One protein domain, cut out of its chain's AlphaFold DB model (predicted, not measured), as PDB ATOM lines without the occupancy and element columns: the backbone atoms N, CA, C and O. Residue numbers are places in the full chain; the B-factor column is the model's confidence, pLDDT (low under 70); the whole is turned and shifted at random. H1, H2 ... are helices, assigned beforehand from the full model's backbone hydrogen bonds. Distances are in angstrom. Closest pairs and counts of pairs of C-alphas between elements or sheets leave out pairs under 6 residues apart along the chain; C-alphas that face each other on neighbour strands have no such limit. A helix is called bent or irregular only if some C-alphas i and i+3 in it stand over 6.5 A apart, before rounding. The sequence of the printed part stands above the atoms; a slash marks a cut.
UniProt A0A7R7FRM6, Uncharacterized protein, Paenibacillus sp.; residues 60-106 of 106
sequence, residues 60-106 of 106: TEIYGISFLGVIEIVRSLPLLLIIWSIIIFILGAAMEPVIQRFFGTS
ATOM      1  N   THR A  60      24.992  28.632  39.983       53.94
ATOM      2  CA  THR A  60      25.111  27.406  39.177       53.94
ATOM      3  C   THR A  60      25.579  26.172  39.957       53.94
ATOM      4  O   THR A  60      25.236  25.060  39.575       53.94
ATOM      5  N   GLU A  61      26.352  26.354  41.029       55.34
ATOM      6  CA  GLU A  61      26.894  25.267  41.855       55.34
ATOM      7  C   GLU A  61      25.923  24.879  42.982       55.34
ATOM      8  O   GLU A  61      25.755  23.702  43.275       55.34
ATOM      9  N   ILE A  62      25.192  25.862  43.527       57.38
ATOM     10  CA  ILE A  62      24.192  25.673  44.595       57.38
ATOM     11  C   ILE A  62      23.006  24.831  44.113       57.38
ATOM     12  O   ILE A  62      22.547  23.938  44.814       57.38
ATOM     13  N   TYR A  63      22.507  25.109  42.906       57.25
ATOM     14  CA  TYR A  63      21.349  24.403  42.348       57.25
ATOM     15  C   TYR A  63      21.726  23.161  41.542       57.25
ATOM     16  O   TYR A  63      20.839  22.535  40.968       57.25
ATOM     17  N   GLY A  64      23.022  22.821  41.467       53.69
ATOM     18  CA  GLY A  64      23.483  21.620  40.779       53.69
ATOM     19  C   GLY A  64      22.873  21.481  39.387       53.69
ATOM     20  O   GLY A  64      22.413  20.395  39.033       53.69
ATOM     21  N   ILE A  65      22.831  22.572  38.607       56.88
ATOM     22  CA  ILE A  65      22.285  22.567  37.239       56.88
ATOM     23  C   ILE A  65      23.306  21.897  36.310       56.88
ATOM     24  O   ILE A  65      23.818  22.471  35.353       56.88
ATOM     25  N   SER A  66      23.665  20.664  36.647       65.94
ATOM     26  CA  SER A  66      24.273  19.723  35.735       65.94
ATOM     27  C   SER A  66      23.236  19.402  34.668       65.94
ATOM     28  O   SER A  66      22.048  19.259  34.966       65.94
ATOM     29  N   PHE A  67      23.682  19.252  33.426       62.62
ATOM     30  CA  PHE A  67      22.844  18.780  32.324       62.62
ATOM     31  C   PHE A  67      22.045  17.517  32.709       62.62
ATOM     32  O   PHE A  67      20.867  17.394  32.384       62.62
ATOM     33  N   LEU A  68      22.657  16.632  33.501       68.25
ATOM     34  CA  LEU A  68      22.023  15.434  34.055       68.25
ATOM     35  C   LEU A  68      20.918  15.753  35.080       68.25
ATOM     36  O   LEU A  68      19.888  15.088  35.082       68.25
ATOM     37  N   GLY A  69      21.091  16.786  35.910       70.81
ATOM     38  CA  GLY A  69      20.100  17.194  36.914       70.81
ATOM     39  C   GLY A  69      18.824  17.760  36.289       70.81
ATOM     40  O   GLY A  69      17.725  17.462  36.744       70.81
ATOM     41  N   VAL A  70      18.950  18.503  35.184       71.06
ATOM     42  CA  VAL A  70      17.781  18.983  34.427       71.06
ATOM     43  C   VAL A  70      17.009  17.810  33.816       71.06
ATOM     44  O   VAL A  70      15.783  17.785  33.888       71.06
ATOM     45  N   ILE A  71      17.710  16.805  33.276       70.06
ATOM     46  CA  ILE A  71      17.088  15.578  32.750       70.06
ATOM     47  C   ILE A  71      16.354  14.807  33.859       70.06
ATOM     48  O   ILE A  71      15.255  14.301  33.630       70.06
ATOM     49  N   GLU A  72      16.922  14.744  35.060       73.62
ATOM     50  CA  GLU A  72      16.317  14.046  36.197       73.62
ATOM     51  C   GLU A  72      15.061  14.765  36.725       73.62
ATOM     52  O   GLU A  72      14.043  14.131  37.001       73.62
ATOM     53  N   ILE A  73      15.069  16.102  36.786       74.44
ATOM     54  CA  ILE A  73      13.881  16.902  37.148       74.44
ATOM     55  C   ILE A  73      12.756  16.692  36.124       74.44
ATOM     56  O   ILE A  73      11.597  16.513  36.495       74.44
ATOM     57  N   VAL A  74      13.099  16.651  34.833       70.25
ATOM     58  CA  VAL A  74      12.144  16.366  33.751       70.25
ATOM     59  C   VAL A  74      11.531  14.967  33.900       70.25
ATOM     60  O   VAL A  74      10.342  14.798  33.650       70.25
ATOM     61  N   ARG A  75      12.316  13.966  34.322       67.31
ATOM     62  CA  ARG A  75      11.848  12.578  34.503       67.31
ATOM     63  C   ARG A  75      11.070  12.336  35.794       67.31
ATOM     64  O   ARG A  75      10.163  11.511  35.796       67.31
ATOM     65  N   SER A  76      11.421  13.021  36.875       74.44
ATOM     66  CA  SER A  76      10.839  12.794  38.205       74.44
ATOM     67  C   SER A  76       9.412  13.330  38.359       74.44
ATOM     68  O   SER A  76       8.689  12.882  39.248       74.44
ATOM     69  N   LEU A  77       8.975  14.245  37.486       78.06
ATOM     70  CA  LEU A  77       7.628  14.826  37.494       78.06
ATOM     71  C   LEU A  77       6.777  14.255  36.341       78.06
ATOM     72  O   LEU A  77       6.936  14.682  35.194       78.06
ATOM     73  N   PRO A  78       5.805  13.361  36.620       77.50
ATOM     74  CA  PRO A  78       4.974  12.729  35.589       77.50
ATOM     75  C   PRO A  78       4.218  13.729  34.701       77.50
ATOM     76  O   PRO A  78       4.048  13.501  33.507       77.50
ATOM     77  N   LEU A  79       3.801  14.870  35.264       78.44
ATOM     78  CA  LEU A  79       3.105  15.936  34.532       78.44
ATOM     79  C   LEU A  79       3.989  16.599  33.469       78.44
ATOM     80  O   LEU A  79       3.511  16.964  32.397       78.44
ATOM     81  N   LEU A  80       5.282  16.743  33.752       79.44
ATOM     82  CA  LEU A  80       6.216  17.413  32.857       79.44
ATOM     83  C   LEU A  80       6.590  16.511  31.669       79.44
ATOM     84  O   LEU A  80       6.686  16.996  30.542       79.44
ATOM     85  N   LEU A  81       6.655  15.193  31.887       80.12
ATOM     86  CA  LEU A  81       6.756  14.199  30.810       80.12
ATOM     87  C   LEU A  81       5.549  14.234  29.861       80.12
ATOM     88  O   LEU A  81       5.728  14.153  28.646       80.12
ATOM     89  N   ILE A  82       4.330  14.399  30.389       82.94
ATOM     90  CA  ILE A  82       3.114  14.498  29.566       82.94
ATOM     91  C   ILE A  82       3.180  15.735  28.664       82.94
ATOM     92  O   ILE A  82       2.988  15.621  27.455       82.94
ATOM     93  N   ILE A  83       3.534  16.901  29.212       85.19
ATOM     94  CA  ILE A  83       3.675  18.141  28.431       85.19
ATOM     95  C   ILE A  83       4.754  17.985  27.349       85.19
ATOM     96  O   ILE A  83       4.526  18.340  26.193       85.19
ATOM     97  N   TRP A  84       5.900  17.394  27.697       84.56
ATOM     98  CA  TRP A  84       6.983  17.122  26.749       84.56
ATOM     99  C   TRP A  84       6.542  16.199  25.603       84.56
ATOM    100  O   TRP A  84       6.843  16.464  24.438       84.56
ATOM    101  N   SER A  85       5.764  15.157  25.909       83.38
ATOM    102  CA  SER A  85       5.223  14.242  24.897       83.38
ATOM    103  C   SER A  85       4.243  14.927  23.938       83.38
ATOM    104  O   SER A  85       4.292  14.679  22.735       83.38
ATOM    105  N   ILE A  86       3.415  15.846  24.444       88.38
ATOM    106  CA  ILE A  86       2.451  16.607  23.638       88.38
ATOM    107  C   ILE A  86       3.187  17.532  22.664       88.38
ATOM    108  O   ILE A  86       2.815  17.622  21.496       88.38
ATOM    109  N   ILE A  87       4.266  18.176  23.112       87.81
ATOM    110  CA  ILE A  87       5.090  19.047  22.264       87.81
ATOM    111  C   ILE A  87       5.730  18.245  21.125       87.81
ATOM    112  O   ILE A  87       5.649  18.658  19.967       87.81
ATOM    113  N   ILE A  88       6.318  17.082  21.426       86.62
ATOM    114  CA  ILE A  88       6.908  16.202  20.406       86.62
ATOM    115  C   ILE A  88       5.843  15.713  19.422       86.62
ATOM    116  O   ILE A  88       6.088  15.698  18.220       86.62
ATOM    117  N   PHE A  89       4.658  15.350  19.914       89.19
ATOM    118  CA  PHE A  89       3.558  14.888  19.073       89.19
ATOM    119  C   PHE A  89       3.090  15.970  18.086       89.19
ATOM    120  O   PHE A  89       2.950  15.697  16.897       89.19
ATOM    121  N   ILE A  90       2.926  17.215  18.549       87.94
ATOM    122  CA  ILE A  90       2.528  18.350  17.699       87.94
ATOM    123  C   ILE A  90       3.609  18.663  16.657       87.94
ATOM    124  O   ILE A  90       3.293  18.900  15.492       87.94
ATOM    125  N   LEU A  91       4.884  18.641  17.053       87.19
ATOM    126  CA  LEU A  91       6.005  18.857  16.136       87.19
ATOM    127  C   LEU A  91       6.116  17.739  15.094       87.19
ATOM    128  O   LEU A  91       6.371  18.024  13.927       87.19
ATOM    129  N   GLY A  92       5.889  16.488  15.498       85.56
ATOM    130  CA  GLY A  92       5.837  15.337  14.600       85.56
ATOM    131  C   GLY A  92       4.730  15.488  13.561       85.56
ATOM    132  O   GLY A  92       5.016  15.466  12.368       85.56
ATOM    133  N   ALA A  93       3.500  15.756  14.004       85.00
ATOM    134  CA  ALA A  93       2.350  15.967  13.124       85.00
ATOM    135  C   ALA A  93       2.534  17.168  12.173       85.00
ATOM    136  O   ALA A  93       2.134  17.121  11.013       85.00
ATOM    137  N   ALA A  94       3.184  18.244  12.625       83.19
ATOM    138  CA  ALA A  94       3.505  19.390  11.772       83.19
ATOM    139  C   ALA A  94       4.618  19.090  10.747       83.19
ATOM    140  O   ALA A  94       4.661  19.707   9.681       83.19
ATOM    141  N   MET A  95       5.511  18.145  11.053       79.69
ATOM    142  CA  MET A  95       6.593  17.707  10.171       79.69
ATOM    143  C   MET A  95       6.155  16.638   9.162       79.69
ATOM    144  O   MET A  95       6.777  16.542   8.107       79.69
ATOM    145  N   GLU A  96       5.082  15.885   9.418       72.44
ATOM    146  CA  GLU A  96       4.493  14.922   8.468       72.44
ATOM    147  C   GLU A  96       4.298  15.488   7.044       72.44
ATOM    148  O   GLU A  96       4.809  14.875   6.102       72.44
ATOM    149  N   PRO A  97       3.675  16.668   6.825       76.38
ATOM    150  CA  PRO A  97       3.510  17.219   5.477       76.38
ATOM    151  C   PRO A  97       4.829  17.666   4.829       76.38
ATOM    152  O   PRO A  97       4.927  17.727   3.604       76.38
ATOM    153  N   VAL A  98       5.854  17.993   5.621       75.56
ATOM    154  CA  VAL A  98       7.175  18.412   5.122       75.56
ATOM    155  C   VAL A  98       8.015  17.190   4.749       75.56
ATOM    156  O   VAL A  98       8.635  17.167   3.689       75.56
ATOM    157  N   ILE A  99       7.978  16.142   5.573       70.94
ATOM    158  CA  ILE A  99       8.669  14.869   5.342       70.94
ATOM    159  C   ILE A  99       8.083  14.163   4.115       70.94
ATOM    160  O   ILE A  99       8.845  13.699   3.269       70.94
ATOM    161  N   GLN A 100       6.757  14.161   3.947       71.88
ATOM    162  CA  GLN A 100       6.100  13.615   2.751       71.88
ATOM    163  C   GLN A 100       6.515  14.342   1.462       71.88
ATOM    164  O   GLN A 100       6.682  13.706   0.425       71.88
ATOM    165  N   ARG A 101       6.749  15.661   1.521       68.75
ATOM    166  CA  ARG A 101       7.241  16.448   0.376       68.75
ATOM    167  C   ARG A 101       8.709  16.179   0.031       68.75
ATOM    168  O   ARG A 101       9.074  16.326  -1.130       68.75
ATOM    169  N   PHE A 102       9.538  15.802   1.004       68.19
ATOM    170  CA  PHE A 102      10.965  15.513   0.791       68.19
ATOM    171  C   PHE A 102      11.271  14.029   0.503       68.19
ATOM    172  O   PHE A 102      12.276  13.754  -0.146       68.19
ATOM    173  N   PHE A 103      10.428  13.082   0.939       65.12
ATOM    174  CA  PHE A 103      10.666  11.628   0.840       65.12
ATOM    175  C   PHE A 103       9.580  10.844   0.069       65.12
ATOM    176  O   PHE A 103       9.440   9.634   0.255       65.12
ATOM    177  N   GLY A 104       8.795  11.498  -0.792       60.59
ATOM    178  CA  GLY A 104       7.706  10.851  -1.533       60.59
ATOM    179  C   GLY A 104       8.142   9.641  -2.375       60.59
ATOM    180  O   GLY A 104       8.957   9.761  -3.288       60.59
ATOM    181  N   THR A 105       7.540   8.481  -2.096       62.19
ATOM    182  CA  THR A 105       7.289   7.438  -3.102       62.19
ATOM    183  C   THR A 105       5.896   7.699  -3.674       62.19
ATOM    184  O   THR A 105       4.922   7.468  -2.970       62.19
ATOM    185  N   SER A 106       5.887   8.195  -4.920       50.59
ATOM    186  CA  SER A 106       4.785   8.445  -5.874       50.59
ATOM    187  C   SER A 106       3.521   9.185  -5.429       50.59
ATOM    188  O   SER A 106       2.877   8.817  -4.432       50.59
TER     189      SER A 106
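Overview. This is residues 60 to 106 of the 106 residues of an uncharacterized protein of Paenibacillus sp. (UniProt A0A7R7FRM6). After the unnamed residues 60 to 66, a short helix, H1, meets a long helix, H2, at their ends as an L. The printed part has 47 residues, 35 of them in two named helices, H1 then H2, with no named strand, and its class is all helix. The whole is extended, with radius of gyration of the C-alphas 16.9 A and spans 56 by 21 by 12 A.

Arrangement. H1, residues 67 to 76, and H2, residues 78 to 102, have a tight link. They only just touch, only at the corner, with 3 pairs of C-alphas within 8 A; the closest, Val 74 and Leu 80, are 6.1 A apart. H2 touches with residues 80 to 81 alone. Their lines stand at 72 degrees, only just about perpendicular. Every O i to N i+4 pair is within hydrogen-bond range in H1, 19 of 21 in H2.

Along the chain. H1 starts at C-alpha 67 (22.844, 18.780, 32.324) and spans 14.6 A. H2 spans 35.4 A, ending at C-alpha 102 (10.965, 15.513, 0.791). It has a 38 degrees kink near residue 96 and is only just irregular: C-alphas 94 and 97 are 6.7 A apart.

Size, cuts and confidence. The farthest C-alphas, Ile 62 and Ser 106, are 56.7 A apart. The printed part has no cut. Residues 60 to 68, 75 and 101 to 106 have pLDDT under 70.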